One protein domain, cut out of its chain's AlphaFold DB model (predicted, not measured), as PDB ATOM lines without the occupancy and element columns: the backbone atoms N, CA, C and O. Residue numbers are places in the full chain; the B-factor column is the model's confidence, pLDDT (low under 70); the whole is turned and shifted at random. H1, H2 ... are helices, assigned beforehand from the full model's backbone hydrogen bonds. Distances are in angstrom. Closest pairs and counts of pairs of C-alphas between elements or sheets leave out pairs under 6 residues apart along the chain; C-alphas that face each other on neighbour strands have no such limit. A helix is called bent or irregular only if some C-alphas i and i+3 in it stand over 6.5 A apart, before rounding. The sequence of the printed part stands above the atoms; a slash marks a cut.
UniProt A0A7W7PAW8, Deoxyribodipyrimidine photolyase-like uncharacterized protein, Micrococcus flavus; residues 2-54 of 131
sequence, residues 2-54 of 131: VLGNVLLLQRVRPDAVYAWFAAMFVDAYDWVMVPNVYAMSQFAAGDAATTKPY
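What this domain is: This is residues 2 to 54 of the 131 residues of the protein "Deoxyribodipyrimidine photolyase-like uncharacterized protein" of Micrococcus flavus (UniProt A0A7W7PAW8). Two helices, H1 and H2, lie loosely side by side and run opposite ways, and a third helix, H3, the longest by residues with 12, crosses H2 slantwise on one side of this pair, with its last residues, 37 to 41, reaching H1. After H3 a loop without a named element, residues 42 to 54, runs out from the helix end and folds back. The printed part has 53 residues with three named helices in the order H1, H2, H3 and no named strand, and its class is all helix. It is compact, with a radius of gyration of the C-alphas of 10.3 A and a rounded outline of 29 by 23 by 17 A.

How they stand to each other: Start at H3, residues 30 to 41, and look from there to H2, residues 14 to 24. The two touch, with 10 pairs of C-alphas within 8 A; the closest C-alphas are those of Tyr 18 and Val 37, 6.0 A apart. Their lines stand at a steep tilt of 52 degrees, and they run opposite ways. Now look at residues 37 to 41 of H3: with these alone it touches H1, residues 3 to 9. The closest C-alphas there are those of Gly 4 and Ser 41, 5.3 A apart. H1 and H3 run the same way at a steep tilt of 46 degrees. H1 and H2 are close but not clearly touching, their closest C-alphas, those of Leu 7 and Val 17, being 7.1 A apart. They run opposite ways at a shallow tilt of 17 degrees. In H1 and H2 every backbone O i to N i+4 pair is within hydrogen-bond range; in H3 6 of 8 are.

Where its parts are: Find C-alpha 30 at (193.720, 246.663, 170.332); from there H3 runs 14.7 A to C-alpha 41 at (181.251, 245.269, 162.732). H3 is neither bent nor irregular, but only just: C-alphas 32 and 35 are 6.3 A apart. H2 measures 15.3 A from C-alpha 14 to C-alpha 24. H1 begins at C-alpha 3, at (177.099, 252.965, 165.226), and measures 9.8 A to C-alpha 9.

The domain as a whole: Look for the two C-alphas farthest apart, those of Val 26 and Asp 47, at 29.2 A. The C-alphas of Val 2 and Tyr 54, the first and last printed, are 10.4 A apart. The printed part has no cut, and the links H1 to H2 and H2 to H3 are tight. The C-alphas of residues 42 to 54 lie 5 to 15 A from the mean of the C-alphas. The mean pLDDT of the printed part is 88.8, and residues 47 to 51 are under 70.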
ATOM      1  N   VAL A   2     173.870 249.904 166.111       94.62
ATOM      2  CA  VAL A   2     173.646 251.325 165.773       94.62
ATOM      3  C   VAL A   2     174.871 251.888 165.045       94.62
ATOM      4  O   VAL A   2     174.913 251.848 163.822       94.62
ATOM      5  N   LEU A   3     175.911 252.301 165.783       95.12
ATOM      6  CA  LEU A   3     177.099 252.965 165.226       95.12
ATOM      7  C   LEU A   3     177.848 252.097 164.211       95.12
ATOM      8  O   LEU A   3     178.026 252.489 163.067       95.12
ATOM      9  N   GLY A   4     178.221 250.876 164.597       94.19
ATOM     10  CA  GLY A   4     178.942 249.976 163.694       94.19
ATOM     11  C   GLY A   4     178.191 249.673 162.392       94.19
ATOM     12  O   GLY A   4     178.802 249.619 161.331       94.19
ATOM     13  N   ASN A   5     176.861 249.555 162.469       95.69
ATOM     14  CA  ASN A   5     176.006 249.322 161.307       95.69
ATOM     15  C   ASN A   5     175.955 250.568 160.416       95.69
ATOM     16  O   ASN A   5     176.214 250.462 159.229       95.69
ATOM     17  N   VAL A   6     175.691 251.758 160.970       95.62
ATOM     18  CA  VAL A   6     175.594 252.982 160.154       95.62
ATOM     19  C   VAL A   6     176.925 253.370 159.515       95.62
ATOM     20  O   VAL A   6     176.930 253.896 158.409       95.62
ATOM     21  N   LEU A   7     178.053 253.111 160.181       95.62
ATOM     22  CA  LEU A   7     179.382 253.364 159.622       95.62
ATOM     23  C   LEU A   7     179.685 252.406 158.461       95.62
ATOM     24  O   LEU A   7     180.133 252.857 157.409       95.62
ATOM     25  N   LEU A   8     179.335 251.122 158.606       95.00
ATOM     26  CA  LEU A   8     179.438 250.145 157.520       95.00
ATOM     27  C   LEU A   8     178.521 250.520 156.348       95.00
ATOM     28  O   LEU A   8     178.946 250.559 155.195       95.00
ATOM     29  N   LEU A   9     177.266 250.865 156.641       95.81
ATOM     30  CA  LEU A   9     176.296 251.287 155.636       95.81
ATOM     31  C   LEU A   9     176.682 252.607 154.955       95.81
ATOM     32  O   LEU A   9     176.236 252.854 153.847       95.81
ATOM     33  N   GLN A  10     177.525 253.448 155.543       95.94
ATOM     34  CA  GLN A  10     178.055 254.646 154.876       95.94
ATOM     35  C   GLN A  10     179.374 254.384 154.132       95.94
ATOM     36  O   GLN A  10     179.963 255.318 153.599       95.94
ATOM     37  N   ARG A  11     179.841 253.127 154.067       93.56
ATOM     38  CA  ARG A  11     181.142 252.737 153.493       93.56
ATOM     39  C   ARG A  11     182.322 253.477 154.137       93.56
ATOM     40  O   ARG A  11     183.297 253.829 153.477       93.56
ATOM     41  N   VAL A  12     182.244 253.730 155.445       94.56
ATOM     42  CA  VAL A  12     183.372 254.314 156.175       94.56
ATOM     43  C   VAL A  12     184.509 253.299 156.218       94.56
ATOM     44  O   VAL A  12     184.303 252.135 156.560       94.56
ATOM     45  N   ARG A  13     185.726 253.747 155.891       93.25
ATOM     46  CA  ARG A  13     186.918 252.892 155.923       93.25
ATOM     47  C   ARG A  13     187.082 252.224 157.299       93.25
ATOM     48  O   ARG A  13     187.076 252.945 158.301       93.25
ATOM     49  N   PRO A  14     187.312 250.899 157.370       93.06
ATOM     50  CA  PRO A  14     187.458 250.181 158.636       93.06
ATOM     51  C   PRO A  14     188.511 250.778 159.579       93.06
ATOM     52  O   PRO A  14     188.251 250.868 160.776       93.06
ATOM     53  N   ASP A  15     189.635 251.279 159.054       94.62
ATOM     54  CA  ASP A  15     190.675 251.940 159.861       94.62
ATOM     55  C   ASP A  15     190.156 253.195 160.574       94.62
ATOM     56  O   ASP A  15     190.499 253.460 161.726       94.62
ATOM     57  N   ALA A  16     189.301 253.972 159.902       95.56
ATOM     58  CA  ALA A  16     188.698 255.168 160.480       95.56
ATOM     59  C   ALA A  16     187.661 254.796 161.546       95.56
ATOM     60  O   ALA A  16     187.595 255.435 162.596       95.56
ATOM     61  N   VAL A  17     186.893 253.725 161.309       95.50
ATOM     62  CA  VAL A  17     185.984 253.163 162.316       95.50
ATOM     63  C   VAL A  17     186.777 252.703 163.539       95.50
ATOM     64  O   VAL A  17     186.428 253.060 164.661       95.50
ATOM     65  N   TYR A  18     187.870 251.968 163.332       95.94
ATOM     66  CA  TYR A  18     188.748 251.503 164.400       95.94
ATOM     67  C   TYR A  18     189.287 252.666 165.228       95.94
ATOM     68  O   TYR A  18     189.103 252.677 166.441       95.94
ATOM     69  N   ALA A  19     189.885 253.664 164.572       96.19
ATOM     70  CA  ALA A  19     190.447 254.831 165.242       96.19
ATOM     71  C   ALA A  19     189.391 255.585 166.062       96.19
ATOM     72  O   ALA A  19     189.663 256.006 167.185       96.19
ATOM     73  N   TRP A  20     188.169 255.714 165.534       96.38
ATOM     74  CA  TRP A  20     187.074 256.361 166.248       96.38
ATOM     75  C   TRP A  20     186.661 255.574 167.496       96.38
ATOM     76  O   TRP A  20     186.586 256.146 168.580       96.38
ATOM     77  N   PHE A  21     186.438 254.260 167.386       95.81
ATOM     78  CA  PHE A  21     186.080 253.457 168.559       95.81
ATOM     79  C   PHE A  21     187.223 253.391 169.587       95.81
ATOM     80  O   PHE A  21     186.954 253.494 170.781       95.81
ATOM     81  N   ALA A  22     188.477 253.287 169.136       94.94
ATOM     82  CA  ALA A  22     189.661 253.315 169.996       94.94
ATOM     83  C   ALA A  22     189.771 254.615 170.810       94.94
ATOM     84  O   ALA A  22     190.197 254.592 171.959       94.94
ATOM     85  N   ALA A  23     189.351 255.746 170.236       95.75
ATOM     86  CA  ALA A  23     189.384 257.039 170.911       95.75
ATOM     87  C   ALA A  23     188.190 257.286 171.853       95.75
ATOM     88  O   ALA A  23     188.302 258.082 172.783       95.75
ATOM     89  N   MET A  24     187.040 256.652 171.604       96.50
ATOM     90  CA  MET A  24     185.772 257.010 172.255       96.50
ATOM     91  C   MET A  24     185.381 256.111 173.432       96.50
ATOM     92  O   MET A  24     184.498 256.489 174.204       96.50
ATOM     93  N   PHE A  25     186.001 254.939 173.583       95.94
ATOM     94  CA  PHE A  25     185.662 253.976 174.632       95.94
ATOM     95  C   PHE A  25     186.850 253.704 175.558       95.94
ATOM     96  O   PHE A  25     187.983 253.530 175.123       95.94
ATOM     97  N   VAL A  26     186.579 253.659 176.865       96.31
ATOM     98  CA  VAL A  26     187.601 253.500 177.917       96.31
ATOM     99  C   VAL A  26     188.244 252.106 177.938       96.31
ATOM    100  O   VAL A  26     189.344 251.928 178.454       96.31
ATOM    101  N   ASP A  27     187.565 251.111 177.377       95.75
ATOM    102  CA  ASP A  27     187.977 249.709 177.299       95.75
ATOM    103  C   ASP A  27     188.485 249.314 175.900       95.75
ATOM    104  O   ASP A  27     188.630 248.128 175.589       95.75
ATOM    105  N   ALA A  28     188.793 250.302 175.058       94.88
ATOM    106  CA  ALA A  28     189.151 250.103 173.663       94.88
ATOM    107  C   ALA A  28     190.633 249.747 173.463       94.88
ATOM    108  O   ALA A  28     191.416 250.505 172.894       94.88
ATOM    109  N   TYR A  29     191.020 248.560 173.917       94.00
ATOM    110  CA  TYR A  29     192.351 248.004 173.676       94.00
ATOM    111  C   TYR A  29     192.400 247.234 172.355       94.00
ATOM    112  O   TYR A  29     191.444 246.537 172.010       94.00
ATOM    113  N   ASP A  30     193.537 247.276 171.657       93.06
ATOM    114  CA  ASP A  30     193.720 246.663 170.332       93.06
ATOM    115  C   ASP A  30     193.233 245.209 170.256       93.06
ATOM    116  O   ASP A  30     192.500 244.836 169.340       93.06
ATOM    117  N   TRP A  31     193.577 244.388 171.253       93.06
ATOM    118  CA  TRP A  31     193.211 242.967 171.279       93.06
ATOM    119  C   TRP A  31     191.692 242.726 171.327       93.06
ATOM    120  O   TRP A  31     191.224 241.681 170.878       93.06
ATOM    121  N   VAL A  32     190.919 243.695 171.830       92.88
ATOM    122  CA  VAL A  32     189.449 243.684 171.812       92.88
ATOM    123  C   VAL A  32     188.934 244.342 170.537       92.88
ATOM    124  O   VAL A  32     188.025 243.827 169.882       92.88
ATOM    125  N   MET A  33     189.501 245.489 170.176       92.88
ATOM    126  CA  MET A  33     188.962 246.356 169.138       92.88
ATOM    127  C   MET A  33     189.164 245.807 167.733       92.88
ATOM    128  O   MET A  33     188.253 245.904 166.912       92.88
ATOM    129  N   VAL A  34     190.312 245.187 167.458       91.31
ATOM    130  CA  VAL A  34     190.619 244.631 166.136       91.31
ATOM    131  C   VAL A  34     189.571 243.591 165.701       91.31
ATOM    132  O   VAL A  34     188.937 243.796 164.661       91.31
ATOM    133  N   PRO A  35     189.288 242.514 166.466       89.81
ATOM    134  CA  PRO A  35     188.275 241.543 166.051       89.81
ATOM    135  C   PRO A  35     186.854 242.133 166.042       89.81
ATOM    136  O   PRO A  35     186.067 241.829 165.144       89.81
ATOM    137  N   ASN A  36     186.509 243.015 166.986       91.31
ATOM    138  CA  ASN A  36     185.164 243.597 167.035       91.31
ATOM    139  C   ASN A  36     184.882 244.540 165.856       91.31
ATOM    140  O   ASN A  36     183.794 244.495 165.279       91.31
ATOM    141  N   VAL A  37     185.845 245.380 165.470       91.56
ATOM    142  CA  VAL A  37     185.663 246.345 164.379       91.56
ATOM    143  C   VAL A  37     185.837 245.673 163.027       91.56
ATOM    144  O   VAL A  37     184.892 245.672 162.239       91.56
ATOM    145  N   TYR A  38     186.998 245.074 162.755       89.25
ATOM    146  CA  TYR A  38     187.319 244.605 161.406       89.25
ATOM    147  C   TYR A  38     186.535 243.353 161.022       89.25
ATOM    148  O   TYR A  38     186.036 243.274 159.903       89.25
ATOM    149  N   ALA A  39     186.376 242.385 161.926       85.06
ATOM    150  CA  ALA A  39     185.642 241.167 161.599       85.06
ATOM    151  C   ALA A  39     184.135 241.338 161.794       85.06
ATOM    152  O   ALA A  39     183.368 241.191 160.844       85.06
ATOM    153  N   MET A  40     183.698 241.651 163.016       85.19
ATOM    154  CA  MET A  40     182.269 241.634 163.332       85.19
ATOM    155  C   MET A  40     181.520 242.853 162.797       85.19
ATOM    156  O   MET A  40     180.471 242.701 162.174       85.19
ATOM    157  N   SER A  41     182.016 244.064 163.048       88.12
ATOM    158  CA  SER A  41     181.251 245.269 162.732       88.12
ATOM    159  C   SER A  41     181.339 245.687 161.269       88.12
ATOM    160  O   SER A  41     180.330 246.146 160.744       88.12
ATOM    161  N   GLN A  42     182.520 245.608 160.654       89.81
ATOM    162  CA  GLN A  42     182.778 246.150 159.314       89.81
ATOM    163  C   GLN A  42     182.921 245.068 158.238       89.81
ATOM    164  O   GLN A  42     183.043 245.400 157.067       89.81
ATOM    165  N   PHE A  43     182.896 243.784 158.616       85.62
ATOM    166  CA  PHE A  43     183.020 242.649 157.692       85.62
ATOM    167  C   PHE A  43     184.286 242.694 156.802       85.62
ATOM    168  O   PHE A  43     184.354 242.047 155.763       85.62
ATOM    169  N   ALA A  44     185.327 243.417 157.223       76.31
ATOM    170  CA  ALA A  44     186.576 243.588 156.481       76.31
ATOM    171  C   ALA A  44     187.410 242.296 156.419       76.31
ATOM    172  O   ALA A  44     188.187 242.102 155.492       76.31
ATOM    173  N   ALA A  45     187.227 241.392 157.386       73.00
ATOM    174  CA  ALA A  45     187.839 240.059 157.374       73.00
ATOM    175  C   ALA A  45     187.039 239.022 156.552       73.00
ATOM    176  O   ALA A  45     187.398 237.844 156.543       73.00
ATOM    177  N   GLY A  46     185.945 239.435 155.903       71.50
ATOM    178  CA  GLY A  46     185.106 238.562 155.091       71.50
ATOM    179  C   GLY A  46     184.504 237.379 155.858       71.50
ATOM    180  O   GLY A  46     184.229 237.432 157.063       71.50
ATOM    181  N   ASP A  47     184.306 236.283 155.131       66.50
ATOM    182  CA  ASP A  47     183.713 235.041 155.630       66.50
ATOM    183  C   ASP A  47     184.630 234.238 156.567       66.50
ATOM    184  O   ASP A  47     184.142 233.389 157.319       66.50
ATOM    185  N   ALA A  48     185.930 234.549 156.593       61.81
ATOM    186  CA  ALA A  48     186.910 233.907 157.466       61.81
ATOM    187  C   ALA A  48     186.611 234.121 158.960       61.81
ATOM    188  O   ALA A  48     186.942 233.270 159.784       61.81
ATOM    189  N   ALA A  49     185.974 235.244 159.313       61.28
ATOM    190  CA  ALA A  49     185.682 235.591 160.701       61.28
ATOM    191  C   ALA A  49     184.183 235.649 161.028       61.28
ATOM    192  O   ALA A  49     183.794 235.361 162.160       61.28
ATOM    193  N   THR A  50     183.314 235.988 160.067       60.22
ATOM    194  CA  THR A  50     181.861 235.982 160.296       60.22
ATOM    195  C   THR A  50     181.091 235.455 159.095       60.22
ATOM    196  O   THR A  50     181.402 235.732 157.951       60.22
ATOM    197  N   THR A  51     180.019 234.700 159.346       65.50
ATOM    198  CA  THR A  51     179.253 234.071 158.251       65.50
ATOM    199  C   THR A  51     178.331 235.024 157.488       65.50
ATOM    200  O   THR A  51     177.734 234.593 156.509       65.50
ATOM    201  N   LYS A  52     178.128 236.269 157.946       75.06
ATOM    202  CA  LYS A  52     177.349 237.317 157.259       75.06
ATOM    203  C   LYS A  52     177.680 238.698 157.848       75.06
ATOM    204  O   LYS A  52     177.948 238.759 159.049       75.06
ATOM    205  N   PRO A  53     177.561 239.789 157.073       83.31
ATOM    206  CA  PRO A  53     177.695 241.137 157.614       83.31
ATOM    207  C   PRO A  53     176.536 241.465 158.569       83.31
ATOM    208  O   PRO A  53     175.372 241.142 158.305       83.31
ATOM    209  N   TYR A  54     176.845 242.123 159.689       88.12
ATOM    210  CA  TYR A  54     175.864 242.566 160.687       88.12
ATOM    211  C   TYR A  54     175.196 243.887 160.283       88.12
ATOM    212  O   TYR A  54     175.322 244.904 160.965       88.12
TER     213      TYR A  54